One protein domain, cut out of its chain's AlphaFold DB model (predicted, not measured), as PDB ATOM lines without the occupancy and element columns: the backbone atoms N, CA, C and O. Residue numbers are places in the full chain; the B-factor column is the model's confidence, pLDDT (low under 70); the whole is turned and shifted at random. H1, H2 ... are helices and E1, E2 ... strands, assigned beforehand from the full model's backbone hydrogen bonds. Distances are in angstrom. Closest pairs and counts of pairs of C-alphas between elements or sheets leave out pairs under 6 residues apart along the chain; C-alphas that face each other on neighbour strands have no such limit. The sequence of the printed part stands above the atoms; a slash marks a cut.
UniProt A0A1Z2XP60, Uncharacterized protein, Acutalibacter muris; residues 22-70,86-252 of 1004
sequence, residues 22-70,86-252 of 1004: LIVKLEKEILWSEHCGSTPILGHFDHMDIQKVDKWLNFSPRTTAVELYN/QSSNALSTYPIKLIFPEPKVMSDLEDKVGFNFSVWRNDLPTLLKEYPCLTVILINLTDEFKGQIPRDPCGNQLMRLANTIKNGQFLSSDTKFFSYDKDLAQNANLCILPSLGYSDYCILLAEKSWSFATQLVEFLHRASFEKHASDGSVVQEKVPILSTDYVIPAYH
ATOM      1  N   LEU A  22     -25.628  -5.586  51.764       92.25
ATOM      2  CA  LEU A  22     -25.334  -6.463  52.898       92.25
ATOM      3  C   LEU A  22     -24.050  -6.006  53.603       92.25
ATOM      4  O   LEU A  22     -23.133  -5.492  52.963       92.25
ATOM      5  N   ILE A  23     -23.967  -6.234  54.910       90.62
ATOM      6  CA  ILE A  23     -22.716  -6.188  55.669       90.62
ATOM      7  C   ILE A  23     -22.459  -7.589  56.204       90.62
ATOM      8  O   ILE A  23     -23.256  -8.109  56.982       90.62
ATOM      9  N   VAL A  24     -21.350  -8.192  55.787       89.88
ATOM     10  CA  VAL A  24     -20.857  -9.443  56.364       89.88
ATOM     11  C   VAL A  24     -19.842  -9.083  57.439       89.88
ATOM     12  O   VAL A  24     -18.748  -8.615  57.132       89.88
ATOM     13  N   LYS A  25     -20.220  -9.234  58.703       86.12
ATOM     14  CA  LYS A  25     -19.387  -8.886  59.850       86.12
ATOM     15  C   LYS A  25     -18.632 -10.123  60.313       86.12
ATOM     16  O   LYS A  25     -19.251 -11.104  60.708       86.12
ATOM     17  N   LEU A  26     -17.309 -10.071  60.243       83.62
ATOM     18  CA  LEU A  26     -16.419 -11.087  60.790       83.62
ATOM     19  C   LEU A  26     -15.996 -10.654  62.186       83.62
ATOM     20  O   LEU A  26     -15.630  -9.495  62.387       83.62
ATOM     21  N   GLU A  27     -16.027 -11.564  63.142       80.81
ATOM     22  CA  GLU A  27     -15.747 -11.239  64.529       80.81
ATOM     23  C   GLU A  27     -14.809 -12.276  65.154       80.81
ATOM     24  O   GLU A  27     -14.987 -13.493  65.022       80.81
ATOM     25  N   LYS A  28     -13.783 -11.767  65.833       78.38
ATOM     26  CA  LYS A  28     -12.835 -12.538  66.632       78.38
ATOM     27  C   LYS A  28     -13.146 -12.293  68.093       78.38
ATOM     28  O   LYS A  28     -13.237 -11.142  68.498       78.38
ATOM     29  N   GLU A  29     -13.280 -13.337  68.889       73.75
ATOM     30  CA  GLU A  29     -13.587 -13.250  70.310       73.75
ATOM     31  C   GLU A  29     -12.335 -13.293  71.192       73.75
ATOM     32  O   GLU A  29     -11.276 -13.800  70.809       73.75
ATOM     33  N   ILE A  30     -12.452 -12.753  72.408       68.81
ATOM     34  CA  ILE A  30     -11.436 -12.926  73.446       68.81
ATOM     35  C   ILE A  30     -11.339 -14.417  73.787       68.81
ATOM     36  O   ILE A  30     -12.335 -15.124  73.933       68.81
ATOM     37  N   LEU A  31     -10.110 -14.907  73.941       61.50
ATOM     38  CA  LEU A  31      -9.842 -16.298  74.284       61.50
ATOM     39  C   LEU A  31     -10.671 -16.702  75.529       61.50
ATOM     40  O   LEU A  31     -10.434 -16.201  76.624       61.50
ATOM     41  N   TRP A  32     -11.610 -17.640  75.342       55.84
ATOM     42  CA  TRP A  32     -12.455 -18.272  76.374       55.84
ATOM     43  C   TRP A  32     -13.681 -17.464  76.829       55.84
ATOM     44  O   TRP A  32     -14.310 -17.842  77.821       55.84
ATOM     45  N   SER A  33     -14.077 -16.416  76.101       60.22
ATOM     46  CA  SER A  33     -15.421 -15.850  76.257       60.22
ATOM     47  C   SER A  33     -16.506 -16.834  75.801       60.22
ATOM     48  O   SER A  33     -16.279 -17.706  74.956       60.22
ATOM     49  N   GLU A  34     -17.707 -16.711  76.376       56.97
ATOM     50  CA  GLU A  34     -18.888 -17.398  75.843       56.97
ATOM     51  C   GLU A  34     -19.203 -16.851  74.445       56.97
ATOM     52  O   GLU A  34     -19.365 -15.638  74.290       56.97
ATOM     53  N   HIS A  35     -19.292 -17.740  73.442       57.41
ATOM     54  CA  HIS A  35     -19.528 -17.305  72.062       57.41
ATOM     55  C   HIS A  35     -20.962 -16.835  71.854       57.41
ATOM     56  O   HIS A  35     -21.915 -17.529  72.224       57.41
ATOM     57  N   CYS A  36     -21.112 -15.685  71.200       55.41
ATOM     58  CA  CYS A  36     -22.395 -15.013  71.002       55.41
ATOM     59  C   CYS A  36     -22.714 -14.821  69.503       55.41
ATOM     60  O   CYS A  36     -22.899 -13.701  69.050       55.41
ATOM     61  N   GLY A  37     -22.821 -15.903  68.721       62.81
ATOM     62  CA  GLY A  37     -23.210 -15.845  67.299       62.81
ATOM     63  C   GLY A  37     -23.801 -17.164  66.794       62.81
ATOM     64  O   GLY A  37     -23.583 -18.194  67.410       62.81
ATOM     65  N   SER A  38     -24.579 -17.180  65.707       66.81
ATOM     66  CA  SER A  38     -25.184 -18.423  65.167       66.81
ATOM     67  C   SER A  38     -24.390 -19.073  64.029       66.81
ATOM     68  O   SER A  38     -24.771 -20.141  63.549       66.81
ATOM     69  N   THR A  39     -23.321 -18.424  63.561       74.75
ATOM     70  CA  THR A  39     -22.598 -18.815  62.342       74.75
ATOM     71  C   THR A  39     -21.083 -18.840  62.598       74.75
ATOM     72  O   THR A  39     -20.396 -17.867  62.282       74.75
ATOM     73  N   PRO A  40     -20.544 -19.903  63.222       76.25
ATOM     74  CA  PRO A  40     -19.108 -20.096  63.385       76.25
ATOM     75  C   PRO A  40     -18.367 -20.107  62.043       76.25
ATOM     76  O   PRO A  40     -18.823 -20.698  61.058       76.25
ATOM     77  N   ILE A  41     -17.202 -19.465  62.021       79.69
ATOM     78  CA  ILE A  41     -16.289 -19.453  60.875       79.69
ATOM     79  C   ILE A  41     -15.268 -20.584  61.037       79.69
ATOM     80  O   ILE A  41     -14.766 -20.853  62.126       79.69
ATOM     81  N   LEU A  42     -14.947 -21.257  59.934       78.06
ATOM     82  CA  LEU A  42     -13.888 -22.257  59.863       78.06
ATOM     83  C   LEU A  42     -12.609 -21.570  59.361       78.06
ATOM     84  O   LEU A  42     -12.300 -21.618  58.172       78.06
ATOM     85  N   GLY A  43     -11.909 -20.868  60.254       76.56
ATOM     86  CA  GLY A  43     -10.708 -20.108  59.900       76.56
ATOM     87  C   GLY A  43     -10.182 -19.255  61.052       76.56
ATOM     88  O   GLY A  43     -10.294 -19.637  62.215       76.56
ATOM     89  N   HIS A  44      -9.597 -18.101  60.719       75.69
ATOM     90  CA  HIS A  44      -9.028 -17.176  61.699       75.69
ATOM     91  C   HIS A  44     -10.077 -16.514  62.602       75.69
ATOM     92  O   HIS A  44      -9.889 -16.454  63.817       75.69
ATOM     93  N   PHE A  45     -11.161 -15.993  62.021       79.31
ATOM     94  CA  PHE A  45     -12.272 -15.398  62.769       79.31
ATOM     95  C   PHE A  45     -13.135 -16.482  63.420       79.31
ATOM     96  O   PHE A  45     -13.147 -17.621  62.961       79.31
ATOM     97  N   ASP A  46     -13.865 -16.127  64.478       76.81
ATOM     98  CA  ASP A  46     -14.639 -17.101  65.254       76.81
ATOM     99  C   ASP A  46     -16.098 -17.167  64.790       76.81
ATOM    100  O   ASP A  46     -16.678 -18.252  64.732       76.81
ATOM    101  N   HIS A  47     -16.693 -16.033  64.408       80.19
ATOM    102  CA  HIS A  47     -18.079 -15.992  63.947       80.19
ATOM    103  C   HIS A  47     -18.346 -14.926  62.889       80.19
ATOM    104  O   HIS A  47     -17.600 -13.958  62.727       80.19
ATOM    105  N   MET A  48     -19.437 -15.147  62.159       85.81
ATOM    106  CA  MET A  48     -19.944 -14.267  61.120       85.81
ATOM    107  C   MET A  48     -21.388 -13.865  61.400       85.81
ATOM    108  O   MET A  48     -22.221 -14.707  61.744       85.81
ATOM    109  N   ASP A  49     -21.706 -12.604  61.139       85.56
ATOM    110  CA  ASP A  49     -23.080 -12.124  61.028       85.56
ATOM    111  C   ASP A  49     -23.324 -11.492  59.652       85.56
ATOM    112  O   ASP A  49     -22.430 -10.867  59.078       85.56
ATOM    113  N   ILE A  50     -24.524 -11.671  59.097       88.31
ATOM    114  CA  ILE A  50     -24.918 -11.072  57.816       88.31
ATOM    115  C   ILE A  50     -26.089 -10.134  58.064       88.31
ATOM    116  O   ILE A  50     -27.241 -10.552  58.200       88.31
ATOM    117  N   GLN A  51     -25.790  -8.843  58.040       87.75
ATOM    118  CA  GLN A  51     -26.761  -7.783  58.222       87.75
ATOM    119  C   GLN A  51     -27.254  -7.256  56.871       87.75
ATOM    120  O   GLN A  51     -26.477  -7.019  55.945       87.75
ATOM    121  N   LYS A  52     -28.562  -7.009  56.766       88.31
ATOM    122  CA  LYS A  52     -29.151  -6.301  55.624       88.31
ATOM    123  C   LYS A  52     -29.033  -4.797  55.797       88.31
ATOM    124  O   LYS A  52     -29.275  -4.270  56.877       88.31
ATOM    125  N   VAL A  53     -28.722  -4.117  54.702       87.62
ATOM    126  CA  VAL A  53     -28.597  -2.663  54.664       87.62
ATOM    127  C   VAL A  53     -29.704  -2.100  53.793       87.62
ATOM    128  O   VAL A  53     -29.747  -2.379  52.598       87.62
ATOM    129  N   ASP A  54     -30.586  -1.299  54.382       85.38
ATOM    130  CA  ASP A  54     -31.726  -0.723  53.659       85.38
ATOM    131  C   ASP A  54     -31.393   0.597  52.961       85.38
ATOM    132  O   ASP A  54     -31.989   0.933  51.936       85.38
ATOM    133  N   LYS A  55     -30.444   1.353  53.519       86.44
ATOM    134  CA  LYS A  55     -30.150   2.733  53.125       86.44
ATOM    135  C   LYS A  55     -28.649   2.983  53.052       86.44
ATOM    136  O   LYS A  55     -27.890   2.409  53.823       86.44
ATOM    137  N   TRP A  56     -28.224   3.888  52.173       86.56
ATOM    138  CA  TRP A  56     -26.804   4.157  51.925       86.56
ATOM    139  C   TRP A  56     -26.024   4.560  53.184       86.56
ATOM    140  O   TRP A  56     -24.971   3.993  53.465       86.56
ATOM    141  N   LEU A  57     -26.558   5.477  53.999       85.06
ATOM    142  CA  LEU A  57     -25.848   5.936  55.196       85.06
ATOM    143  C   LEU A  57     -25.756   4.859  56.288       85.06
ATOM    144  O   LEU A  57     -24.927   4.999  57.185       85.06
ATOM    145  N   ASN A  58     -26.503   3.752  56.186       82.94
ATOM    146  CA  ASN A  58     -26.379   2.621  57.109       82.94
ATOM    147  C   ASN A  58     -25.052   1.856  56.923       82.94
ATOM    148  O   ASN A  58     -24.625   1.160  57.840       82.94
ATOM    149  N   PHE A  59     -24.353   2.026  55.790       82.69
ATOM    150  CA  PHE A  59     -22.966   1.562  55.630       82.69
ATOM    151  C   PHE A  59     -21.962   2.382  56.449       82.69
ATOM    152  O   PHE A  59     -20.812   1.957  56.615       82.69
ATOM    153  N   SER A  60     -22.365   3.556  56.945       78.25
ATOM    154  CA  SER A  60     -21.496   4.387  57.764       78.25
ATOM    155  C   SER A  60     -21.295   3.759  59.158       78.25
ATOM    156  O   SER A  60     -22.250   3.248  59.756       78.25
ATOM    157  N   PRO A  61     -20.075   3.842  59.711       65.81
ATOM    158  CA  PRO A  61     -19.699   3.235  60.992       65.81
ATOM    159  C   PRO A  61     -20.576   3.662  62.169       65.81
ATOM    160  O   PRO A  61     -20.782   2.888  63.100       65.81
ATOM    161  N   ARG A  62     -21.128   4.883  62.131       58.91
ATOM    162  CA  ARG A  62     -21.988   5.415  63.198       58.91
ATOM    163  C   ARG A  62     -23.290   4.624  63.338       58.91
ATOM    164  O   ARG A  62     -23.752   4.432  64.456       58.91
ATOM    165  N   THR A  63     -23.866   4.138  62.244       51.44
ATOM    166  CA  THR A  63     -25.091   3.317  62.274       51.44
ATOM    167  C   THR A  63     -24.796   1.925  62.814       51.44
ATOM    168  O   THR A  63     -25.496   1.448  63.702       51.44
ATOM    169  N   THR A  64     -23.689   1.332  62.358       47.28
ATOM    170  CA  THR A  64     -23.222   0.015  62.803       47.28
ATOM    171  C   THR A  64     -22.869   0.025  64.295       47.28
ATOM    172  O   THR A  64     -23.212  -0.906  65.013       47.28
ATOM    173  N   ALA A  65     -22.262   1.108  64.799       40.88
ATOM    174  CA  ALA A  65     -21.960   1.291  66.219       40.88
ATOM    175  C   ALA A  65     -23.212   1.560  67.074       40.88
ATOM    176  O   ALA A  65     -23.330   1.019  68.167       40.88
ATOM    177  N   VAL A  66     -24.169   2.367  66.603       36.75
ATOM    178  CA  VAL A  66     -25.396   2.668  67.365       36.75
ATOM    179  C   VAL A  66     -26.305   1.443  67.482       36.75
ATOM    180  O   VAL A  66     -26.916   1.256  68.531       36.75
ATOM    181  N   GLU A  67     -26.377   0.588  66.461       39.09
ATOM    182  CA  GLU A  67     -27.116  -0.680  66.540       39.09
ATOM    183  C   GLU A  67     -26.420  -1.713  67.437       39.09
ATOM    184  O   GLU A  67     -27.114  -2.445  68.139       39.09
ATOM    185  N   LEU A  68     -25.081  -1.698  67.525       37.59
ATOM    186  CA  LEU A  68     -24.321  -2.532  68.470       37.59
ATOM    187  C   LEU A  68     -24.672  -2.250  69.940       37.59
ATOM    188  O   LEU A  68     -24.659  -3.172  70.751       37.59
ATOM    189  N   TYR A  69     -25.052  -1.013  70.274       35.22
ATOM    190  CA  TYR A  69     -25.485  -0.639  71.628       35.22
ATOM    191  C   TYR A  69     -27.013  -0.610  71.813       35.22
ATOM    192  O   TYR A  69     -27.487  -0.598  72.947       35.22
ATOM    193  N   ASN A  70     -27.797  -0.612  70.728       32.91
ATOM    194  CA  ASN A  70     -29.263  -0.518  70.762       32.91
ATOM    195  C   ASN A  70     -29.970  -1.790  70.276       32.91
ATOM    196  O   ASN A  70     -31.060  -1.720  69.699       32.91
ATOM    197  N   GLN A  86     -20.971  -4.406  78.831       36.00
ATOM    198  CA  GLN A  86     -19.991  -4.499  77.739       36.00
ATOM    199  C   GLN A  86     -20.317  -5.677  76.791       36.00
ATOM    200  O   GLN A  86     -19.546  -6.628  76.682       36.00
ATOM    201  N   SER A  87     -21.464  -5.674  76.105       38.78
ATOM    202  CA  SER A  87     -21.875  -6.803  75.249       38.78
ATOM    203  C   SER A  87     -21.245  -6.780  73.847       38.78
ATOM    204  O   SER A  87     -21.936  -6.704  72.833       38.78
ATOM    205  N   SER A  88     -19.919  -6.867  73.805       48.09
ATOM    206  CA  SER A  88     -19.130  -7.345  72.670       48.09
ATOM    207  C   SER A  88     -17.838  -7.909  73.256       48.09
ATOM    208  O   SER A  88     -16.873  -7.179  73.462       48.09
ATOM    209  N   ASN A  89     -17.808  -9.213  73.546       54.03
ATOM    210  CA  ASN A  89     -16.567  -9.913  73.912       54.03
ATOM    211  C   ASN A  89     -15.618 -10.070  72.697       54.03
ATOM    212  O   ASN A  89     -14.683 -10.871  72.745       54.03
ATOM    213  N   ALA A  90     -15.870  -9.356  71.593       62.47
ATOM    214  CA  ALA A  90     -15.079  -9.421  70.377       62.47
ATOM    215  C   ALA A  90     -13.758  -8.650  70.549       62.47
ATOM    216  O   ALA A  90     -13.743  -7.443  70.784       62.47
ATOM    217  N   LEU A  91     -12.644  -9.367  70.405       70.31
ATOM    218  CA  LEU A  91     -11.286  -8.843  70.309       70.31
ATOM    219  C   LEU A  91     -11.099  -7.975  69.053       70.31
ATOM    220  O   LEU A  91     -10.405  -6.961  69.099       70.31
ATOM    221  N   SER A  92     -11.704  -8.368  67.928       70.94
ATOM    222  CA  SER A  92     -11.675  -7.596  66.683       70.94
ATOM    223  C   SER A  92     -12.923  -7.848  65.837       70.94
ATOM    224  O   SER A  92     -13.524  -8.921  65.882       70.94
ATOM    225  N   THR A  93     -13.323  -6.845  65.051       75.62
ATOM    226  CA  THR A  93     -14.454  -6.948  64.120       75.62
ATOM    227  C   THR A  93     -14.071  -6.380  62.761       75.62
ATOM    228  O   THR A  93     -13.551  -5.264  62.702       75.62
ATOM    229  N   TYR A  94     -14.383  -7.094  61.684       79.06
ATOM    230  CA  TYR A  94     -14.137  -6.659  60.314       79.06
ATOM    231  C   TYR A  94     -15.427  -6.706  59.478       79.06
ATOM    232  O   TYR A  94     -15.936  -7.794  59.195       79.06
ATOM    233  N   PRO A  95     -15.997  -5.551  59.089       83.75
ATOM    234  CA  PRO A  95     -17.176  -5.512  58.236       83.75
ATOM    235  C   PRO A  95     -16.788  -5.586  56.754       83.75
ATOM    236  O   PRO A  95     -15.987  -4.792  56.276       83.75
ATOM    237  N   ILE A  96     -17.417  -6.468  55.985       87.56
ATOM    238  CA  ILE A  96     -17.362  -6.480  54.519       87.56
ATOM    239  C   ILE A  96     -18.659  -5.851  54.005       87.56
ATOM    240  O   ILE A  96     -19.742  -6.394  54.215       87.56
ATOM    241  N   LYS A  97     -18.559  -4.698  53.338       90.19
ATOM    242  CA  LYS A  97     -19.709  -3.907  52.871       90.19
ATOM    243  C   LYS A  97     -19.988  -4.191  51.398       90.19
ATOM    244  O   LYS A  97     -19.123  -3.951  50.561       90.19
ATOM    245  N   LEU A  98     -21.191  -4.669  51.089       93.25
ATOM    246  CA  LEU A  98     -21.578  -5.188  49.775       93.25
ATOM    247  C   LEU A  98     -22.825  -4.485  49.237       93.25
ATOM    248  O   LEU A  98     -23.762  -4.233  49.993       93.25
ATOM    249  N   ILE A  99     -22.876  -4.227  47.931       93.12
ATOM    250  CA  ILE A  99     -23.998  -3.541  47.266       93.12
ATOM    251  C   ILE A  99     -24.756  -4.513  46.367       93.12
ATOM    252  O   ILE A  99     -24.153  -5.274  45.617       93.12
ATOM    253  N   PHE A 100     -26.090  -4.463  46.393       93.31
ATOM    254  CA  PHE A 100     -26.890  -5.154  45.383       93.31
ATOM    255  C   PHE A 100     -26.822  -4.405  44.042       93.31
ATOM    256  O   PHE A 100     -27.059  -3.196  44.028       93.31
ATOM    257  N   PRO A 101     -26.559  -5.093  42.914       91.88
ATOM    258  CA  PRO A 101     -26.613  -4.486  41.585       91.88
ATOM    259  C   PRO A 101     -27.990  -3.897  41.251       91.88
ATOM    260  O   PRO A 101     -28.985  -4.126  41.944       91.88
ATOM    261  N   GLU A 102     -28.082  -3.170  40.136       88.06
ATOM    262  CA  GLU A 102     -29.372  -2.671  39.660       88.06
ATOM    263  C   GLU A 102     -30.361  -3.825  39.378       88.06
ATOM    264  O   GLU A 102     -29.949  -4.889  38.904       88.06
ATOM    265  N   PRO A 103     -31.682  -3.635  39.591       89.00
ATOM    266  CA  PRO A 103     -32.686  -4.686  39.388       89.00
ATOM    267  C   PRO A 103     -32.626  -5.375  38.022       89.00
ATOM    268  O   PRO A 103     -32.833  -6.583  37.937       89.00
ATOM    269  N   LYS A 104     -32.308  -4.620  36.964       90.44
ATOM    270  CA  LYS A 104     -32.160  -5.153  35.605       90.44
ATOM    271  C   LYS A 104     -30.968  -6.109  35.494       90.44
ATOM    272  O   LYS A 104     -31.122  -7.191  34.941       90.44
ATOM    273  N   VAL A 105     -29.816  -5.729  36.053       91.81
ATOM    274  CA  VAL A 105     -28.597  -6.556  36.065       91.81
ATOM    275  C   VAL A 105     -28.823  -7.821  36.888       91.81
ATOM    276  O   VAL A 105     -28.486  -8.908  36.432       91.81
ATOM    277  N   MET A 106     -29.456  -7.701  38.062       93.06
ATOM    278  CA  MET A 106     -29.807  -8.867  38.877       93.06
ATOM    279  C   MET A 106     -30.709  -9.833  38.103       93.06
ATOM    280  O   MET A 106     -30.341 -10.991  37.963       93.06
ATOM    281  N   SER A 107     -31.822  -9.356  37.533       92.50
ATOM    282  CA  SER A 107     -32.740 -10.199  36.749       92.50
ATOM    283  C   SER A 107     -32.025 -10.901  35.593       92.50
ATOM    284  O   SER A 107     -32.208 -12.097  35.388       92.50
ATOM    285  N   ASP A 108     -31.161 -10.184  34.869       93.38
ATOM    286  CA  ASP A 108     -30.378 -10.762  33.777       93.38
ATOM    287  C   ASP A 108     -29.448 -11.889  34.259       93.38
ATOM    288  O   ASP A 108     -29.327 -12.915  33.585       93.38
ATOM    289  N   LEU A 109     -28.798 -11.726  35.414       94.56
ATOM    290  CA  LEU A 109     -27.910 -12.732  36.000       94.56
ATOM    291  C   LEU A 109     -28.678 -13.935  36.572       94.56
ATOM    292  O   LEU A 109     -28.240 -15.075  36.387       94.56
ATOM    293  N   GLU A 110     -29.834 -13.717  37.205       93.50
ATOM    294  CA  GLU A 110     -30.718 -14.796  37.676       93.50
ATOM    295  C   GLU A 110     -31.212 -15.646  36.485       93.50
ATOM    296  O   GLU A 110     -31.090 -16.878  36.476       93.50
ATOM    297  N   ASP A 111     -31.663 -14.993  35.409       90.38
ATOM    298  CA  ASP A 111     -32.234 -15.667  34.243       90.38
ATOM    299  C   ASP A 111     -31.178 -16.340  33.357       90.38
ATOM    300  O   ASP A 111     -31.366 -17.477  32.908       90.38
ATOM    301  N   LYS A 112     -30.054 -15.666  33.086       89.81
ATOM    302  CA  LYS A 112     -29.062 -16.131  32.099       89.81
ATOM    303  C   LYS A 112     -27.931 -16.949  32.704       89.81
ATOM    304  O   LYS A 112     -27.333 -17.731  31.960       89.81
ATOM    305  N   VAL A 113     -27.604 -16.749  33.980       92.12
ATOM    306  CA  VAL A 113     -26.444 -17.372  34.644       92.12
ATOM    307  C   VAL A 113     -26.870 -18.278  35.802       92.12
ATOM    308  O   VAL A 113     -26.196 -19.269  36.052       92.12
ATOM    309  N   GLY A 114     -28.013 -18.027  36.448       92.31
ATOM    310  CA  GLY A 114     -28.500 -18.843  37.569       92.31
ATOM    311  C   GLY A 114     -28.001 -18.388  38.937       92.31
ATOM    312  O   GLY A 114     -27.914 -19.199  39.851       92.31
ATOM    313  N   PHE A 115     -27.644 -17.111  39.080       94.50
ATOM    314  CA  PHE A 115     -27.387 -16.527  40.400       94.50
ATOM    315  C   PHE A 115     -28.713 -16.314  41.154       94.50
ATOM    316  O   PHE A 115     -29.755 -16.216  40.518       94.50
ATOM    317  N   ASN A 116     -28.691 -16.223  42.487       92.44
ATOM    318  CA  ASN A 116     -29.893 -16.159  43.336       92.44
ATOM    319  C   ASN A 116     -29.952 -14.882  44.196       92.44
ATOM    320  O   ASN A 116     -30.017 -14.950  45.422       92.44
ATOM    321  N   PHE A 117     -29.954 -13.693  43.589       92.00
ATOM    322  CA  PHE A 117     -29.985 -12.421  44.335       92.00
ATOM    323  C   PHE A 117     -31.239 -12.262  45.206       92.00
ATOM    324  O   PHE A 117     -31.163 -11.783  46.339       92.00
ATOM    325  N   SER A 118     -32.395 -12.675  44.691       87.81
ATOM    326  CA  SER A 118     -33.691 -12.590  45.372       87.81
ATOM    327  C   SER A 118     -33.724 -13.323  46.716       87.81
ATOM    328  O   SER A 118     -34.328 -12.817  47.666       87.81
ATOM    329  N   VAL A 119     -33.045 -14.466  46.837       88.00
ATOM    330  CA  VAL A 119     -33.013 -15.256  48.076       88.00
ATOM    331  C   VAL A 119     -32.192 -14.542  49.154       88.00
ATOM    332  O   VAL A 119     -32.698 -14.311  50.254       88.00
ATOM    333  N   TRP A 120     -30.988 -14.070  48.805       90.56
ATOM    334  CA  TRP A 120     -30.133 -13.270  49.697       90.56
ATOM    335  C   TRP A 120     -30.787 -11.955  50.133       90.56
ATOM    336  O   TRP A 120     -30.602 -11.496  51.260       90.56
ATOM    337  N   ARG A 121     -31.590 -11.344  49.256       87.69
ATOM    338  CA  ARG A 121     -32.261 -10.069  49.536       87.69
ATOM    339  C   ARG A 121     -33.453 -10.219  50.495       87.69
ATOM    340  O   ARG A 121     -33.724  -9.310  51.284       87.69
ATOM    341  N   ASN A 122     -34.149 -11.360  50.474       83.88
ATOM    342  CA  ASN A 122     -35.467 -11.509  51.106       83.88
ATOM    343  C   ASN A 122     -35.473 -12.244  52.458       83.88
ATOM    344  O   ASN A 122     -35.850 -11.619  53.445       83.88
ATOM    345  N   ASP A 123     -35.045 -13.503  52.575       81.94
ATOM    346  CA  ASP A 123     -35.185 -14.283  53.826       81.94
ATOM    347  C   ASP A 123     -33.908 -15.070  54.169       81.94
ATOM    348  O   ASP A 123     -33.819 -16.285  53.990       81.94
ATOM    349  N   LEU A 124     -32.899 -14.335  54.657       86.00
ATOM    350  CA  LEU A 124     -31.605 -14.886  55.079       86.00
ATOM    351  C   LEU A 124     -31.741 -15.978  56.158       86.00
ATOM    352  O   LEU A 124     -31.129 -17.030  55.985       86.00
ATOM    353  N   PRO A 125     -32.534 -15.804  57.241       84.25
ATOM    354  CA  PRO A 125     -32.686 -16.850  58.250       84.25
ATOM    355  C   PRO A 125     -33.224 -18.170  57.693       84.25
ATOM    356  O   PRO A 125     -32.790 -19.233  58.129       84.25
ATOM    357  N   THR A 126     -34.167 -18.124  56.749       86.25
ATOM    358  CA  THR A 126     -34.686 -19.344  56.115       86.25
ATOM    359  C   THR A 126     -33.655 -19.964  55.175       86.25
ATOM    360  O   THR A 126     -33.425 -21.168  55.261       86.25
ATOM    361  N   LEU A 127     -32.964 -19.150  54.362       89.00
ATOM    362  CA  LEU A 127     -31.875 -19.616  53.495       89.00
ATOM    363  C   LEU A 127     -30.811 -20.378  54.295       89.00
ATOM    364  O   LEU A 127     -30.501 -21.520  53.970       89.00
ATOM    365  N   LEU A 128     -30.285 -19.771  55.362       87.50
ATOM    366  CA  LEU A 128     -29.196 -20.354  56.152       87.50
ATOM    367  C   LEU A 128     -29.632 -21.593  56.951       87.50
ATOM    368  O   LEU A 128     -28.806 -22.450  57.252       87.50
ATOM    369  N   LYS A 129     -30.928 -21.730  57.266       84.31
ATOM    370  CA  LYS A 129     -31.478 -22.953  57.876       84.31
ATOM    371  C   LYS A 129     -31.552 -24.124  56.903       84.31
ATOM    372  O   LYS A 129     -31.395 -25.270  57.318       84.31
ATOM    373  N   GLU A 130     -31.855 -23.854  55.637       86.25
ATOM    374  CA  GLU A 130     -31.954 -24.884  54.596       86.25
ATOM    375  C   GLU A 130     -30.589 -25.224  53.979       86.25
ATOM    376  O   GLU A 130     -30.358 -26.370  53.582       86.25
ATOM    377  N   TYR A 131     -29.687 -24.245  53.946       89.31
ATOM    378  CA  TYR A 131     -28.368 -24.305  53.326       89.31
ATOM    379  C   TYR A 131     -27.297 -23.772  54.297       89.31
ATOM    380  O   TYR A 131     -26.848 -22.630  54.172       89.31
ATOM    381  N   PRO A 132     -26.903 -24.574  55.304       86.69
ATOM    382  CA  PRO A 132     -26.061 -24.105  56.403       86.69
ATOM    383  C   PRO A 132     -24.571 -23.978  56.055       86.69
ATOM    384  O   PRO A 132     -23.824 -23.396  56.840       86.69
ATOM    385  N   CYS A 133     -24.110 -24.513  54.918       88.25
ATOM    386  CA  CYS A 133     -22.713 -24.403  54.493       88.25
ATOM    387  C   CYS A 133     -22.510 -23.097  53.720       88.25
ATOM    388  O   CYS A 133     -22.817 -23.010  52.532       88.25
ATOM    389  N   LEU A 134     -21.998 -22.080  54.402       91.44
ATOM    390  CA  LEU A 134     -21.779 -20.745  53.867       91.44
ATOM    391  C   LEU A 134     -20.329 -20.599  53.387       91.44
ATOM    392  O   LEU A 134     -19.395 -21.088  54.026       91.44
ATOM    393  N   THR A 135     -20.134 -19.919  52.260       92.50
ATOM    394  CA  THR A 135     -18.804 -19.505  51.794       92.50
ATOM    395  C   THR A 135     -18.842 -18.050  51.368       92.50
ATOM    396  O   THR A 135     -19.684 -17.661  50.558       92.50
ATOM    397  N   VAL A 136     -17.906 -17.265  51.893       93.44
ATOM    398  CA  VAL A 136     -17.652 -15.887  51.476       93.44
ATOM    399  C   VAL A 136     -16.304 -15.866  50.771       93.44
ATOM    400  O   VAL A 136     -15.296 -16.231  51.366       93.44
ATOM    401  N   ILE A 137     -16.275 -15.473  49.500       92.94
ATOM    402  CA  ILE A 137     -15.037 -15.377  48.718       92.94
ATOM    403  C   ILE A 137     -14.843 -13.919  48.331       92.94
ATOM    404  O   ILE A 137     -15.623 -13.371  47.553       92.94
ATOM    405  N   LEU A 138     -13.810 -13.284  48.867       91.69
ATOM    406  CA  LEU A 138     -13.373 -11.967  48.421       91.69
ATOM    407  C   LEU A 138     -12.430 -12.154  47.239       91.69
ATOM    408  O   LEU A 138     -11.514 -12.965  47.330       91.69
ATOM    409  N   ILE A 139     -12.648 -11.428  46.145       92.00
ATOM    410  CA  ILE A 139     -11.801 -11.521  44.953       92.00
ATOM    411  C   ILE A 139     -11.365 -10.143  44.467       92.00
ATOM    412  O   ILE A 139     -12.159  -9.200  44.443       92.00
ATOM    413  N   ASN A 140     -10.117 -10.070  44.012       89.56
ATOM    414  CA  ASN A 140      -9.586  -8.971  43.217       89.56
ATOM    415  C   ASN A 140      -9.291  -9.444  41.806       89.56
ATOM    416  O   ASN A 140      -8.640 -10.468  41.591       89.56
ATOM    417  N   LEU A 141      -9.765  -8.679  40.832       89.75
ATOM    418  CA  LEU A 141      -9.583  -8.961  39.421       89.75
ATOM    419  C   LEU A 141      -8.325  -8.262  38.909       89.75
ATOM    420  O   LEU A 141      -8.017  -7.139  39.312       89.75
ATOM    421  N   THR A 142      -7.618  -8.910  37.986       87.88
ATOM    422  CA  THR A 142      -6.463  -8.302  37.314       87.88
ATOM    423  C   THR A 142      -6.880  -7.043  36.559       87.88
ATOM    424  O   THR A 142      -7.970  -6.970  35.976       87.88
ATOM    425  N   ASP A 143      -6.016  -6.030  36.547       84.38
ATOM    426  CA  ASP A 143      -6.295  -4.774  35.848       84.38
ATOM    427  C   ASP A 143      -6.490  -4.983  34.339       84.38
ATOM    428  O   ASP A 143      -7.333  -4.329  33.718       84.38
ATOM    429  N   GLU A 144      -5.803  -5.959  33.740       82.75
ATOM    430  CA  GLU A 144      -6.023  -6.364  32.353       82.75
ATOM    431  C   GLU A 144      -7.438  -6.901  32.116       82.75
ATOM    432  O   GLU A 144      -8.039  -6.599  31.077       82.75
ATOM    433  N   PHE A 145      -7.984  -7.689  33.052       86.00
ATOM    434  CA  PHE A 145      -9.353  -8.188  32.943       86.00
ATOM    435  C   PHE A 145     -10.363  -7.062  33.112       86.00
ATOM    436  O   PHE A 145     -11.313  -6.991  32.333       86.00
ATOM    437  N   LYS A 146     -10.143  -6.142  34.057       83.88
ATOM    438  CA  LYS A 146     -10.977  -4.939  34.208       83.88
ATOM    439  C   LYS A 146     -10.986  -4.117  32.906       83.88
ATOM    440  O   LYS A 146     -12.051  -3.725  32.428       83.88
ATOM    441  N   GLY A 147      -9.842  -4.038  32.221       70.31
ATOM    442  CA  GLY A 147      -9.716  -3.516  30.858       70.31
ATOM    443  C   GLY A 147     -10.026  -2.016  30.742       70.31
ATOM    444  O   GLY A 147      -9.995  -1.289  31.725       70.31
ATOM    445  N   GLN A 148     -10.331  -1.542  29.525       56.53
ATOM    446  CA  GLN A 148     -10.778  -0.155  29.261       56.53
ATOM    447  C   GLN A 148     -12.303   0.031  29.371       56.53
ATOM    448  O   GLN A 148     -12.837   1.048  28.924       56.53
ATOM    449  N   ILE A 149     -13.025  -0.965  29.890       54.09
ATOM    450  CA  ILE A 149     -14.459  -0.822  30.161       54.09
ATOM    451  C   ILE A 149     -14.601   0.304  31.203       54.09
ATOM    452  O   ILE A 149     -13.767   0.357  32.110       54.09
ATOM    453  N   PRO A 150     -15.596   1.207  31.093       56.75
ATOM    454  CA  PRO A 150     -15.880   2.167  32.161       56.75
ATOM    455  C   PRO A 150     -15.929   1.440  33.508       56.75
ATOM    456  O   PRO A 150     -16.477   0.334  33.549       56.75
ATOM    457  N   ARG A 151     -15.361   2.015  34.580       71.94
ATOM    458  CA  ARG A 151     -15.411   1.395  35.914       71.94
ATOM    459  C   ARG A 151     -16.857   1.329  36.404       71.94
ATOM    460  O   ARG A 151     -17.357   2.224  37.077       71.94
ATOM    461  N   ASP A 152     -17.525   0.248  36.029       83.19
ATOM    462  CA  ASP A 152     -18.917  -0.052  36.325       83.19
ATOM    463  C   ASP A 152     -18.998  -1.397  37.062       83.19
ATOM    464  O   ASP A 152     -19.368  -2.422  36.471       83.19
ATOM    465  N   PRO A 153     -18.608  -1.407  38.352       87.06
ATOM    466  CA  PRO A 153     -18.564  -2.627  39.146       87.06
ATOM    467  C   PRO A 153     -19.961  -3.229  39.349       87.06
ATOM    468  O   PRO A 153     -20.094  -4.438  39.489       87.06
ATOM    469  N   CYS A 154     -21.030  -2.426  39.318       88.94
ATOM    470  CA  CYS A 154     -22.401  -2.920  39.472       88.94
ATOM    471  C   CYS A 154     -23.053  -3.406  38.166       88.94
ATOM    472  O   CYS A 154     -24.130  -3.996  38.232       88.94
ATOM    473  N   GLY A 155     -22.448  -3.169  36.998       89.75
ATOM    474  CA  GLY A 155     -23.054  -3.459  35.699       89.75
ATOM    475  C   GLY A 155     -22.159  -4.288  34.786       89.75
ATOM    476  O   GLY A 155     -22.043  -5.505  34.945       89.75
ATOM    477  N   ASN A 156     -21.562  -3.655  33.774       88.31
ATOM    478  CA  ASN A 156     -20.872  -4.356  32.684       88.31
ATOM    479  C   ASN A 156     -19.693  -5.219  33.156       88.31
ATOM    480  O   ASN A 156     -19.474  -6.305  32.612       88.31
ATOM    481  N   GLN A 157     -18.945  -4.769  34.167       89.62
ATOM    482  CA  GLN A 157     -17.823  -5.534  34.710       89.62
ATOM    483  C   GLN A 157     -18.313  -6.807  35.419       89.62
ATOM    484  O   GLN A 157     -17.782  -7.890  35.163       89.62
ATOM    485  N   LEU A 158     -19.379  -6.701  36.221       92.69
ATOM    486  CA  LEU A 158     -20.022  -7.843  36.873       92.69
ATOM    487  C   LEU A 158     -20.592  -8.830  35.849       92.69
ATOM    488  O   LEU A 158     -20.371 -10.037  35.957       92.69
ATOM    489  N   MET A 159     -21.272  -8.328  34.814       91.88
ATOM    490  CA  MET A 159     -21.790  -9.158  33.722       91.88
ATOM    491  C   MET A 159     -20.668  -9.910  33.004       91.88
ATOM    492  O   MET A 159     -20.826 -11.080  32.652       91.88
ATOM    493  N   ARG A 160     -19.517  -9.263  32.793       90.56
ATOM    494  CA  ARG A 160     -18.343  -9.896  32.187       90.56
ATOM    495  C   ARG A 160     -17.792 -11.016  33.069       90.56
ATOM    496  O   ARG A 160     -17.589 -12.111  32.553       90.56
ATOM    497  N   LEU A 161     -17.615 -10.776  34.370       92.81
ATOM    498  CA  LEU A 161     -17.184 -11.799  35.329       92.81
ATOM    499  C   LEU A 161     -18.150 -12.994  35.350       92.81
ATOM    500  O   LEU A 161     -17.726 -14.142  35.225       92.81
ATOM    501  N   ALA A 162     -19.454 -12.728  35.433       93.69
ATOM    502  CA  ALA A 162     -20.478 -13.766  35.438       93.69
ATOM    503  C   ALA A 162     -20.480 -14.591  34.141       93.69
ATOM    504  O   ALA A 162     -20.606 -15.815  34.181       93.69
ATOM    505  N   ASN A 163     -20.278 -13.950  32.987       91.31
ATOM    506  CA  ASN A 163     -20.146 -14.646  31.707       91.31
ATOM    507  C   ASN A 163     -18.875 -15.506  31.637       91.31
ATOM    508  O   ASN A 163     -18.911 -16.587  31.051       91.31
ATOM    509  N   THR A 164     -17.766 -15.069  32.241       90.75
ATOM    510  CA  THR A 164     -16.550 -15.888  32.338       90.75
ATOM    511  C   THR A 164     -16.792 -17.149  33.167       90.75
ATOM    512  O   THR A 164     -16.392 -18.229  32.740       90.75
ATOM    513  N   ILE A 165     -17.506 -17.037  34.292       92.25
ATOM    514  CA  ILE A 165     -17.908 -18.188  35.120       92.25
ATOM    515  C   ILE A 165     -18.841 -19.115  34.331       92.25
ATOM    516  O   ILE A 165     -18.592 -20.315  34.244       92.25
ATOM    517  N   LYS A 166     -19.867 -18.555  33.681       91.31
ATOM    518  CA  LYS A 166     -20.841 -19.307  32.877       91.31
ATOM    519  C   LYS A 166     -20.207 -20.100  31.732       91.31
ATOM    520  O   LYS A 166     -20.672 -21.183  31.402       91.31
ATOM    521  N   ASN A 167     -19.175 -19.557  31.095       88.25
ATOM    522  CA  ASN A 167     -18.502 -20.207  29.969       88.25
ATOM    523  C   ASN A 167     -17.305 -21.072  30.417       88.25
ATOM    524  O   ASN A 167     -16.559 -21.573  29.578       88.25
ATOM    525  N   GLY A 168     -17.103 -21.218  31.731       85.31
ATOM    526  CA  GLY A 168     -15.973 -21.909  32.335       85.31
ATOM    527  C   GLY A 168     -16.061 -23.438  32.310       85.31
ATOM    528  O   GLY A 168     -17.141 -24.026  32.239       85.31
ATOM    529  N   GLN A 169     -14.893 -24.085  32.418       85.31
ATOM    530  CA  GLN A 169     -14.765 -25.528  32.640       85.31
ATOM    531  C   GLN A 169     -14.287 -25.816  34.068       85.31
ATOM    532  O   GLN A 169     -13.149 -25.508  34.447       85.31
ATOM    533  N   PHE A 170     -15.163 -26.445  34.841       84.06
ATOM    534  CA  PHE A 170     -14.971 -26.753  36.252       84.06
ATOM    535  C   PHE A 170     -14.372 -28.142  36.406       84.06
ATOM    536  O   PHE A 170     -14.708 -29.065  35.661       84.06
ATOM    537  N   LEU A 171     -13.469 -28.293  37.372       77.19
ATOM    538  CA  LEU A 171     -12.869 -29.582  37.680       77.19
ATOM    539  C   LEU A 171     -13.748 -30.317  38.692       77.19
ATOM    540  O   LEU A 171     -13.926 -29.856  39.822       77.19
ATOM    541  N   SER A 172     -14.283 -31.470  38.298       69.12
ATOM    542  CA  SER A 172     -14.974 -32.391  39.202       69.12
ATOM    543  C   SER A 172     -13.976 -33.140  40.090       69.12
ATOM    544  O   SER A 172     -12.773 -33.179  39.829       69.12
ATOM    545  N   SER A 173     -14.479 -33.754  41.154       60.69
ATOM    546  CA  SER A 173     -13.718 -34.599  42.069       60.69
ATOM    547  C   SER A 173     -13.050 -35.808  41.406       60.69
ATOM    548  O   SER A 173     -11.939 -36.162  41.786       60.69
ATOM    549  N   ASP A 174     -13.656 -36.368  40.356       63.25
ATOM    550  CA  ASP A 174     -13.114 -37.501  39.586       63.25
ATOM    551  C   ASP A 174     -12.096 -37.081  38.515       63.25
ATOM    552  O   ASP A 174     -11.867 -37.809  37.547       63.25
ATOM    553  N   THR A 175     -11.522 -35.879  38.616       64.88
ATOM    554  CA  THR A 175     -10.589 -35.295  37.629       64.88
ATOM    555  C   THR A 175     -11.193 -34.985  36.251       64.88
ATOM    556  O   THR A 175     -10.480 -34.667  35.300       64.88
ATOM    557  N   LYS A 176     -12.522 -35.051  36.123       73.44
ATOM    558  CA  LYS A 176     -13.239 -34.751  34.876       73.44
ATOM    559  C   LYS A 176     -13.604 -33.274  34.803       73.44
ATOM    560  O   LYS A 176     -14.168 -32.731  35.751       73.44
ATOM    561  N   PHE A 177     -13.348 -32.649  33.659       78.56
ATOM    562  CA  PHE A 177     -13.867 -31.316  33.369       78.56
ATOM    563  C   PHE A 177     -15.349 -31.395  33.013       78.56
ATOM    564  O   PHE A 177     -15.752 -32.226  32.196       78.56
ATOM    565  N   PHE A 178     -16.149 -30.515  33.600       82.50
ATOM    566  CA  PHE A 178     -17.548 -30.325  33.240       82.50
ATOM    567  C   PHE A 178     -17.817 -28.850  32.939       82.50
ATOM    568  O   PHE A 178     -17.123 -27.955  33.423       82.50
ATOM    569  N   SER A 179     -18.788 -28.601  32.065       86.19
ATOM    570  CA  SER A 179     -19.218 -27.234  31.755       86.19
ATOM    571  C   SER A 179     -20.081 -26.701  32.889       86.19
ATOM    572  O   SER A 179     -20.766 -27.483  33.545       86.19
ATOM    573  N   TYR A 180     -20.060 -25.386  33.095       87.81
ATOM    574  CA  TYR A 180     -20.950 -24.723  34.043       87.81
ATOM    575  C   TYR A 180     -22.405 -25.187  33.882       87.81
ATOM    576  O   TYR A 180     -22.948 -25.185  32.774       87.81
ATOM    577  N   ASP A 181     -23.033 -25.536  35.000       85.38
ATOM    578  CA  ASP A 181     -24.446 -25.886  35.063       85.38
ATOM    579  C   ASP A 181     -25.196 -24.811  35.854       85.38
ATOM    580  O   ASP A 181     -24.853 -24.496  36.999       85.38
ATOM    581  N   LYS A 182     -26.234 -24.252  35.224       88.19
ATOM    582  CA  LYS A 182     -27.097 -23.237  35.828       88.19
ATOM    583  C   LYS A 182     -27.769 -23.777  37.093       88.19
ATOM    584  O   LYS A 182     -27.864 -23.048  38.079       88.19
ATOM    585  N   ASP A 183     -28.191 -25.039  37.081       87.12
ATOM    586  CA  ASP A 183     -28.919 -25.642  38.197       87.12
ATOM    587  C   ASP A 183     -27.994 -25.856  39.404       87.12
ATOM    588  O   ASP A 183     -28.421 -25.709  40.550       87.12
ATOM    589  N   LEU A 184     -26.701 -26.130  39.177       84.00
ATOM    590  CA  LEU A 184     -25.704 -26.217  40.253       84.00
ATOM    591  C   LEU A 184     -25.510 -24.870  40.955       84.00
ATOM    592  O   LEU A 184     -25.541 -24.816  42.182       84.00
ATOM    593  N   ALA A 185     -25.378 -23.778  40.199       87.31
ATOM    594  CA  ALA A 185     -25.241 -22.442  40.777       87.31
ATOM    595  C   ALA A 185     -26.494 -21.992  41.547       87.31
ATOM    596  O   ALA A 185     -26.374 -21.385  42.616       87.31
ATOM    597  N   GLN A 186     -27.686 -22.347  41.053       89.62
ATOM    598  CA  GLN A 186     -28.946 -22.095  41.756       89.62
ATOM    599  C   GLN A 186     -29.051 -22.917  43.044       89.62
ATOM    600  O   GLN A 186     -29.440 -22.385  44.081       89.62
ATOM    601  N   ASN A 187     -28.663 -24.194  43.015       88.94
ATOM    602  CA  ASN A 187     -28.656 -25.053  44.204       88.94
ATOM    603  C   ASN A 187     -27.627 -24.616  45.255       88.94
ATOM    604  O   ASN A 187     -27.833 -24.863  46.443       88.94
ATOM    605  N   ALA A 188     -26.547 -23.963  44.821       90.25
ATOM    606  CA  ALA A 188     -25.544 -23.365  45.695       90.25
ATOM    607  C   ALA A 188     -25.910 -21.951  46.182       90.25
ATOM    608  O   ALA A 188     -25.124 -21.311  46.887       90.25
ATOM    609  N   ASN A 189     -27.081 -21.442  45.778       94.25
ATOM    610  CA  ASN A 189     -27.537 -20.079  46.028       94.25
ATOM    611  C   ASN A 189     -26.449 -19.040  45.733       94.25
ATOM    612  O   ASN A 189     -26.228 -18.127  46.517       94.25
ATOM    613  N   LEU A 190     -25.740 -19.181  44.615       95.12
ATOM    614  CA  LEU A 190     -24.623 -18.305  44.280       95.12
ATOM    615  C   LEU A 190     -25.102 -16.866  44.024       95.12
ATOM    616  O   LEU A 190     -26.020 -16.646  43.236       95.12
ATOM    617  N   CYS A 191     -24.444 -15.866  44.607       94.88
ATOM    618  CA  CYS A 191     -24.538 -14.482  44.135       94.88
ATOM    619  C   CYS A 191     -23.177 -13.778  44.200       94.88
ATOM    620  O   CYS A 191     -22.305 -14.166  44.977       94.88
ATOM    621  N   ILE A 192     -22.998 -12.744  43.377       96.38
ATOM    622  CA  ILE A 192     -21.773 -11.939  43.331       96.38
ATOM    623  C   ILE A 192     -22.157 -10.481  43.552       96.38
ATOM    624  O   ILE A 192     -22.957  -9.929  42.793       96.38
ATOM    625  N   LEU A 193     -21.594  -9.869  44.588       95.50
ATOM    626  CA  LEU A 193     -21.887  -8.503  45.001       95.50
ATOM    627  C   LEU A 193     -20.621  -7.640  44.909       95.50
ATOM    628  O   LEU A 193     -19.575  -8.046  45.420       95.50
ATOM    629  N   PRO A 194     -20.692  -6.451  44.292       93.94
ATOM    630  CA  PRO A 194     -19.648  -5.438  44.403       93.94
ATOM    631  C   PRO A 194     -19.384  -5.068  45.862       93.94
ATOM    632  O   PRO A 194     -20.324  -4.960  46.657       93.94
ATOM    633  N   SER A 195     -18.119  -4.842  46.203       90.94
ATOM    634  CA  SER A 195     -17.703  -4.440  47.549       90.94
ATOM    635  C   SER A 195     -17.307  -2.961  47.584       90.94
ATOM    636  O   SER A 195     -16.742  -2.437  46.627       90.94
ATOM    637  N   LEU A 196     -17.616  -2.271  48.689       88.31
ATOM    638  CA  LEU A 196     -17.097  -0.916  48.947       88.31
ATOM    639  C   LEU A 196     -15.632  -0.960  49.412       88.31
ATOM    640  O   LEU A 196     -14.961   0.072  49.428       88.31
ATOM    641  N   GLY A 197     -15.166  -2.130  49.853       81.31
ATOM    642  CA  GLY A 197     -13.833  -2.339  50.399       81.31
ATOM    643  C   GLY A 197     -12.764  -2.419  49.323       81.31
ATOM    644  O   GLY A 197     -12.923  -1.923  48.217       81.31
ATOM    645  N   TYR A 198     -11.638  -3.028  49.672       75.19
ATOM    646  CA  TYR A 198     -10.528  -3.186  48.739       75.19
ATOM    647  C   TYR A 198     -10.735  -4.323  47.731       75.19
ATOM    648  O   TYR A 198     -10.231  -4.256  46.618       75.19
ATOM    649  N   SER A 199     -11.502  -5.350  48.114       85.94
ATOM    650  CA  SER A 199     -11.943  -6.407  47.201       85.94
ATOM    651  C   SER A 199     -12.804  -5.820  46.075       85.94
ATOM    652  O   SER A 199     -13.741  -5.090  46.390       85.94
ATOM    653  N   ASP A 200     -12.600  -6.200  44.815       88.44
ATOM    654  CA  ASP A 200     -13.503  -5.805  43.720       88.44
ATOM    655  C   ASP A 200     -14.916  -6.400  43.920       88.44
ATOM    656  O   ASP A 200     -15.932  -5.709  43.788       88.44
ATOM    657  N   TYR A 201     -14.992  -7.689  44.274       93.69
ATOM    658  CA  TYR A 201     -16.254  -8.406  44.482       93.69
ATOM    659  C   TYR A 201     -16.197  -9.350  45.680       93.69
ATOM    660  O   TYR A 201     -15.144  -9.867  46.054       93.69
ATOM    661  N   CYS A 202     -17.376  -9.632  46.225       95.12
ATOM    662  CA  CYS A 202     -17.618 -10.731  47.136       95.12
ATOM    663  C   CYS A 202     -18.578 -11.731  46.495       95.12
ATOM    664  O   CYS A 202     -19.661 -11.370  46.031       95.12
ATOM    665  N   ILE A 203     -18.177 -12.996  46.480       96.62
ATOM    666  CA  ILE A 203     -19.018 -14.114  46.083       96.62
ATOM    667  C   ILE A 203     -19.583 -14.753  47.348       96.62
ATOM    668  O   ILE A 203     -18.825 -15.167  48.227       96.62
ATOM    669  N   LEU A 204     -20.907 -14.851  47.422       96.19
ATOM    670  CA  LEU A 204     -21.619 -15.518  48.507       96.19
ATOM    671  C   LEU A 204     -22.252 -16.806  47.988       96.19
ATOM    672  O   LEU A 204     -22.947 -16.792  46.967       96.19
ATOM    673  N   LEU A 205     -22.025 -17.902  48.709       95.50
ATOM    674  CA  LEU A 205     -22.647 -19.201  48.460       95.50
ATOM    675  C   LEU A 205     -23.275 -19.731  49.745       95.50
ATOM    676  O   LEU A 205     -22.657 -19.654  50.806       95.50
ATOM    677  N   ALA A 206     -24.469 -20.304  49.635       93.31
ATOM    678  CA  ALA A 206     -25.131 -21.023  50.714       93.31
ATOM    679  C   ALA A 206     -25.573 -22.382  50.171       93.31
ATOM    680  O   ALA A 206     -26.492 -22.484  49.354       93.31
ATOM    681  N   GLU A 207     -24.895 -23.430  50.630       91.19
ATOM    682  CA  GLU A 207     -25.021 -24.789  50.121       91.19
ATOM    683  C   GLU A 207     -25.459 -25.773  51.215       91.19
ATOM    684  O   GLU A 207     -25.389 -25.505  52.417       91.19
ATOM    685  N   LYS A 208     -25.867 -26.976  50.797       87.00
ATOM    686  CA  LYS A 208     -26.037 -28.111  51.722       87.00
ATOM    687  C   LYS A 208     -24.694 -28.716  52.141       87.00
ATOM    688  O   LYS A 208     -24.582 -29.250  53.238       87.00
ATOM    689  N   SER A 209     -23.694 -28.593  51.272       83.06
ATOM    690  CA  SER A 209     -22.315 -29.064  51.427       83.06
ATOM    691  C   SER A 209     -21.400 -28.133  50.631       83.06
ATOM    692  O   SER A 209     -21.814 -27.739  49.549       83.06
ATOM    693  N   TRP A 210     -20.176 -27.840  51.082       85.69
ATOM    694  CA  TRP A 210     -19.189 -26.968  50.395       85.69
ATOM    695  C   TRP A 210     -18.640 -27.514  49.047       85.69
ATOM    696  O   TRP A 210     -17.466 -27.336  48.702       85.69
ATOM    697  N   SER A 211     -19.455 -28.238  48.282       81.25
ATOM    698  CA  SER A 211     -19.043 -28.962  47.084       81.25
ATOM    699  C   SER A 211     -18.848 -28.031  45.890       81.25
ATOM    700  O   SER A 211     -17.818 -28.134  45.224       81.25
ATOM    701  N   PHE A 212     -19.766 -27.095  45.632       86.81
ATOM    702  CA  PHE A 212     -19.636 -26.173  44.505       86.81
ATOM    703  C   PHE A 212     -18.649 -25.040  44.808       86.81
ATOM    704  O   PHE A 212     -17.832 -24.710  43.948       86.81
ATOM    705  N   ALA A 213     -18.631 -24.499  46.031       88.81
ATOM    706  CA  ALA A 213     -17.687 -23.453  46.435       88.81
ATOM    707  C   ALA A 213     -16.222 -23.842  46.171       88.81
ATOM    708  O   ALA A 213     -15.470 -23.082  45.559       88.81
ATOM    709  N   THR A 214     -15.820 -25.059  46.550       83.88
ATOM    710  CA  THR A 214     -14.446 -25.549  46.321       83.88
ATOM    711  C   THR A 214     -14.122 -25.804  44.843       83.88
ATOM    712  O   THR A 214     -12.950 -25.835  44.465       83.88
ATOM    713  N   GLN A 215     -15.129 -25.996  43.987       84.38
ATOM    714  CA  GLN A 215     -14.968 -26.091  42.530       84.38
ATOM    715  C   GLN A 215     -14.868 -24.717  41.880       84.38
ATOM    716  O   GLN A 215     -14.075 -24.540  40.956       84.38
ATOM    717  N   LEU A 216     -15.627 -23.747  42.383       89.38
ATOM    718  CA  LEU A 216     -15.585 -22.374  41.913       89.38
ATOM    719  C   LEU A 216     -14.237 -21.711  42.206       89.38
ATOM    720  O   LEU A 216     -13.665 -21.126  41.293       89.38
ATOM    721  N   VAL A 217     -13.707 -21.842  43.427       88.56
ATOM    722  CA  VAL A 217     -12.389 -21.288  43.799       88.56
ATOM    723  C   VAL A 217     -11.290 -21.829  42.878       88.56
ATOM    724  O   VAL A 217     -10.541 -21.063  42.279       88.56
ATOM    725  N   GLU A 218     -11.256 -23.148  42.680       85.50
ATOM    726  CA  GLU A 218     -10.281 -23.805  41.804       85.50
ATOM    727  C   GLU A 218     -10.415 -23.352  40.339       85.50
ATOM    728  O   GLU A 218      -9.411 -23.100  39.669       85.50
ATOM    729  N   PHE A 219     -11.647 -23.184  39.847       88.19
ATOM    730  CA  PHE A 219     -11.889 -22.617  38.523       88.19
ATOM    731  C   PHE A 219     -11.356 -21.184  38.416       88.19
ATOM    732  O   PHE A 219     -10.689 -20.870  37.430       88.19
ATOM    733  N   LEU A 220     -11.617 -20.324  39.406       89.62
ATOM    734  CA  LEU A 220     -11.188 -18.923  39.391       89.62
ATOM    735  C   LEU A 220      -9.658 -18.791  39.320       89.62
ATOM    736  O   LEU A 220      -9.174 -17.957  38.556       89.62
ATOM    737  N   HIS A 221      -8.898 -19.652  40.012       86.00
ATOM    738  CA  HIS A 221      -7.426 -19.693  39.920       86.00
ATOM    739  C   HIS A 221      -6.904 -20.075  38.529       86.00
ATOM    740  O   HIS A 221      -5.784 -19.710  38.173       86.00
ATOM    741  N   ARG A 222      -7.702 -20.784  37.723       82.75
ATOM    742  CA  ARG A 222      -7.354 -21.173  36.344       82.75
ATOM    743  C   ARG A 222      -7.993 -20.294  35.276       82.75
ATOM    744  O   ARG A 222      -7.647 -20.413  34.098       82.75
ATOM    745  N   ALA A 223      -8.965 -19.469  35.645       86.88
ATOM    746  CA  ALA A 223      -9.763 -18.727  34.692       86.88
ATOM    747  C   ALA A 223      -8.923 -17.632  34.019       86.88
ATOM    748  O   ALA A 223      -8.254 -16.822  34.662       86.88
ATOM    749  N   SER A 224      -8.981 -17.599  32.691       85.06
ATOM    750  CA  SER A 224      -8.251 -16.645  31.857       85.06
ATOM    751  C   SER A 224      -9.145 -16.116  30.746       85.06
ATOM    752  O   SER A 224     -10.045 -16.828  30.294       85.06
ATOM    753  N   PHE A 225      -8.874 -14.907  30.266       80.81
ATOM    754  CA  PHE A 225      -9.522 -14.343  29.086       80.81
ATOM    755  C   PHE A 225      -8.515 -14.161  27.946       80.81
ATOM    756  O   PHE A 225      -7.314 -14.022  28.174       80.81
ATOM    757  N   GLU A 226      -9.014 -14.165  26.713       77.69
ATOM    758  CA  GLU A 226      -8.197 -13.931  25.521       77.69
ATOM    759  C   GLU A 226      -8.066 -12.425  25.268       77.69
ATOM    760  O   GLU A 226      -9.067 -11.710  25.159       77.69
ATOM    761  N   LYS A 227      -6.828 -11.930  25.193       70.81
ATOM    762  CA  LYS A 227      -6.533 -10.522  24.914       70.81
ATOM    763  C   LYS A 227      -6.215 -10.338  23.431       70.81
ATOM    764  O   LYS A 227      -5.218 -10.857  22.953       70.81
ATOM    765  N   HIS A 228      -7.027  -9.568  22.710       65.56
ATOM    766  CA  HIS A 228      -6.758  -9.220  21.308       65.56
ATOM    767  C   HIS A 228      -5.817  -8.006  21.194       65.56
ATOM    768  O   HIS A 228      -5.846  -7.119  22.051       65.56
ATOM    769  N   ALA A 229      -4.990  -7.944  20.142       59.62
ATOM    770  CA  ALA A 229      -4.110  -6.800  19.898       59.62
ATOM    771  C   ALA A 229      -4.890  -5.575  19.384       59.62
ATOM    772  O   ALA A 229      -5.934  -5.696  18.739       59.62
ATOM    773  N   SER A 230      -4.359  -4.380  19.657       53.50
ATOM    774  CA  SER A 230      -4.977  -3.076  19.362       53.50
ATOM    775  C   SER A 230      -5.229  -2.811  17.870       53.50
ATOM    776  O   SER A 230      -6.004  -1.925  17.527       53.50
ATOM    777  N   ASP A 231      -4.556  -3.548  16.988       53.22
ATOM    778  CA  ASP A 231      -4.621  -3.452  15.527       53.22
ATOM    779  C   ASP A 231      -5.525  -4.526  14.888       53.22
ATOM    780  O   ASP A 231      -5.597  -4.633  13.664       53.22
ATOM    781  N   GLY A 232      -6.225  -5.325  15.704       52.53
ATOM    782  CA  GLY A 232      -7.073  -6.425  15.240       52.53
ATOM    783  C   GLY A 232      -6.301  -7.678  14.816       52.53
ATOM    784  O   GLY A 232      -6.920  -8.638  14.353       52.53
ATOM    785  N   SER A 233      -4.972  -7.709  14.979       54.06
ATOM    786  CA  SER A 233      -4.187  -8.924  14.775       54.06
ATOM    787  C   SER A 233      -4.374  -9.906  15.942       54.06
ATOM    788  O   SER A 233      -4.528  -9.539  17.111       54.06
ATOM    789  N   VAL A 234      -4.426 -11.198  15.617       49.53
ATOM    790  CA  VAL A 234      -4.641 -12.268  16.595       49.53
ATOM    791  C   VAL A 234      -3.333 -12.536  17.335       49.53
ATOM    792  O   VAL A 234      -2.511 -13.333  16.891       49.53
ATOM    793  N   VAL A 235      -3.142 -11.889  18.482       52.81
ATOM    794  CA  VAL A 235      -2.216 -12.378  19.508       52.81
ATOM    795  C   VAL A 235      -3.049 -13.190  20.500       52.81
ATOM    796  O   VAL A 235      -3.885 -12.635  21.199       52.81
ATOM    797  N   GLN A 236      -2.887 -14.516  20.521       56.91
ATOM    798  CA  GLN A 236      -3.548 -15.404  21.490       56.91
ATOM    799  C   GLN A 236      -2.784 -15.383  22.821       56.91
ATOM    800  O   GLN A 236      -2.133 -16.360  23.185       56.91
ATOM    801  N   GLU A 237      -2.818 -14.262  23.541       68.88
ATOM    802  CA  GLU A 237      -2.311 -14.218  24.915       68.88
ATOM    803  C   GLU A 237      -3.476 -14.451  25.884       68.88
ATOM    804  O   GLU A 237      -4.449 -13.690  25.907       68.88
ATOM    805  N   LYS A 238      -3.402 -15.539  26.661       76.44
ATOM    806  CA  LYS A 238      -4.348 -15.813  27.748       76.44
ATOM    807  C   LYS A 238      -3.877 -15.130  29.013       76.44
ATOM    808  O   LYS A 238      -2.797 -15.439  29.518       76.44
ATOM    809  N   VAL A 239      -4.715 -14.244  29.529       81.06
ATOM    810  CA  VAL A 239      -4.428 -13.451  30.722       81.06
ATOM    811  C   VAL A 239      -5.330 -13.935  31.862       81.06
ATOM    812  O   VAL A 239      -6.542 -14.033  31.657       81.06
ATOM    813  N   PRO A 240      -4.786 -14.271  33.046       86.62
ATOM    814  CA  PRO A 240      -5.575 -14.666  34.209       86.62
ATOM    815  C   PRO A 240      -6.523 -13.543  34.634       86.62
ATOM    816  O   PRO A 240      -6.182 -12.362  34.565       86.62
ATOM    817  N   ILE A 241      -7.729 -13.916  35.065       88.62
ATOM    818  CA  ILE A 241      -8.739 -12.946  35.516       88.62
ATOM    819  C   ILE A 241      -8.573 -12.573  36.990       88.62
ATOM    820  O   ILE A 241      -8.915 -11.460  37.377       88.62
ATOM    821  N   LEU A 242      -8.087 -13.512  37.804       89.12
ATOM    822  CA  LEU A 242      -7.991 -13.383  39.252       89.12
ATOM    823  C   LEU A 242      -6.586 -12.908  39.620       89.12
ATOM    824  O   LEU A 242      -5.600 -13.506  39.191       89.12
ATOM    825  N   SER A 243      -6.499 -11.834  40.402       87.31
ATOM    826  CA  SER A 243      -5.237 -11.383  40.982       87.31
ATOM    827  C   SER A 243      -4.986 -12.033  42.336       87.31
ATOM    828  O   SER A 243      -3.889 -12.531  42.566       87.31
ATOM    829  N   THR A 244      -5.961 -11.959  43.238       86.38
ATOM    830  CA  THR A 244      -5.893 -12.490  44.603       86.38
ATOM    831  C   THR A 244      -7.304 -12.831  45.077       86.38
ATOM    832  O   THR A 244      -8.285 -12.239  44.616       86.38
ATOM    833  N   ASP A 245      -7.406 -13.770  46.012       88.75
ATOM    834  CA  ASP A 245      -8.651 -14.156  46.664       88.75
ATOM    835  C   ASP A 245      -8.448 -14.461  48.152       88.75
ATOM    836  O   ASP A 245      -7.343 -14.766  48.600       88.75
ATOM    837  N   TYR A 246      -9.541 -14.391  48.907       87.50
ATOM    838  CA  TYR A 246      -9.609 -14.855  50.288       87.50
ATOM    839  C   TYR A 246     -10.934 -15.563  50.541       87.50
ATOM    840  O   TYR A 246     -12.010 -14.992  50.340       87.50
ATOM    841  N   VAL A 247     -10.846 -16.821  50.966       87.75
ATOM    842  CA  VAL A 247     -11.988 -17.728  51.115       87.75
ATOM    843  C   VAL A 247     -12.287 -17.930  52.594       87.75
ATOM    844  O   VAL A 247     -11.439 -18.394  53.348       87.75
ATOM    845  N   ILE A 248     -13.524 -17.638  52.989       88.81
ATOM    846  CA  ILE A 248     -14.017 -17.761  54.361       88.81
ATOM    847  C   ILE A 248     -15.150 -18.787  54.371       88.81
ATOM    848  O   ILE A 248     -16.301 -18.452  54.060       88.81
ATOM    849  N   PRO A 249     -14.854 -20.050  54.700       88.62
ATOM    850  CA  PRO A 249     -15.888 -21.035  54.928       88.62
ATOM    851  C   PRO A 249     -16.498 -20.852  56.317       88.62
ATOM    852  O   PRO A 249     -15.799 -20.627  57.303       88.62
ATOM    853  N   ALA A 250     -17.815 -20.971  56.409       88.62
ATOM    854  CA  ALA A 250     -18.543 -20.846  57.660       88.62
ATOM    855  C   ALA A 250     -19.743 -21.781  57.699       88.62
ATOM    856  O   ALA A 250     -20.270 -22.196  56.665       88.62
ATOM    857  N   TYR A 251     -20.185 -22.106  58.905       86.19
ATOM    858  CA  TYR A 251     -21.281 -23.031  59.126       86.19
ATOM    859  C   TYR A 251     -22.379 -22.374  59.958       86.19
ATOM    860  O   TYR A 251     -22.104 -21.875  61.041       86.19
ATOM    861  N   HIS A 252     -23.625 -22.377  59.483       84.94
ATOM    862  CA  HIS A 252     -24.766 -21.863  60.243       84.94
ATOM    863  C   HIS A 252     -25.374 -22.954  61.133       84.94
ATOM    864  O   HIS A 252     -25.895 -23.964  60.650       84.94
TER     865      HIS A 252
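Overview. This is residues 22 to 70 and 86 to 252 of the 1004 residues of an uncharacterized protein of Acutalibacter muris (UniProt A0A1Z2XP60). A twisted four-stranded sheet, E7 E8 E4 E11, makes the core, and a smaller sheet, E2 E1 E3, is partly face to face with it at one end, their strands crossed. H9 packs along one face of the larger sheet, H4 stands up from the opposite face, and at the other end of the model the hairpin E9 and E10 reaches away. The printed part has 216 residues with nine named helices and eleven named strands, in the order E1 E2 H1 H2 E3 H3 H4 H5 E4 H6 H7 E5 E6 H8 E7 E8 H9 E9 E10 E11; both sheets are antiparallel and the class is mixed. The whole is compact, radius of gyration of the C-alphas 18.4 A, and elongated, spanning 65 by 41 by 32 A.

Arrangement. E1, residues 22 to 29, is the inner strand between E2, residues 47 to 53, and E3, residues 90 to 99; N 23 and O 51 are 2.8 A apart, N 24 and O 96 2.9 A. H1, residues 56 to 59, only grazes this sheet; H2, residues 61 to 69, is only just not on it, with 4 pairs of C-alphas within 10 A. It forms a sandwich, two sheets face to face, with E7, residues 191 to 194, E8, residues 201 to 207, E4, residues 133 to 141, and E11, residues 242 to 251, strands at 71 degrees. There N 193 and O 202 are 2.8 A apart, N 137 and O 203 2.9 A, N 136 and O 248 2.9 A. H3, residues 103 to 112, only just touches H7, residues 156 to 166, with 3 pairs of C-alphas within 8 A, the closest Leu 109 and Met 159, 7.4 A. H4, residues 117 to 122, stands up from the larger sheet at 56 degrees; H5, residues 124 to 130, H6, residues 143 to 146, and H8, residues 182 to 187, only graze it. H9, residues 211 to 222, runs along E4 at 8 degrees on the local plane, height over the sheet 8.9 A. In the hairpin E5, residues 169 to 171, and E6, residues 177 to 179, N 170 and O 178 are 2.9 A apart; the C-alphas of Phe 170 and Phe 219 in H9 are closest, 5.6 A. In the hairpin E9, residues 224 to 227, and E10, residues 237 to 240, N 225 and O 239 are 2.9 A apart; E10 runs on into E11 at 33 degrees. Every O i to N i+4 pair is within hydrogen-bond range in H2, H3, H4, H5, H7 and H8, and 6 of 8 in H9; H1 and H6 are too short for one.

Along the chain. E1 begins at C-alpha 22 (-25.334, -6.463, 52.898). E3 is 25.5 A long, E4 25.3 A, H9 17.7 A. E11, 25.8 A, ends at C-alpha 251 (-21.281, -23.031, 59.126).

Size, cuts and confidence. The C-alphas farthest apart are those of Gln 86 and Ser 233, 65.1 A. Residues 71 to 85 are not printed; C-alphas 70 and 86 are 12.3 A apart. E1 to E2 is a long link. Mean pLDDT of the printed part is 80.6; 41 residues are under 70, among them 61 to 70 and 228 to 237.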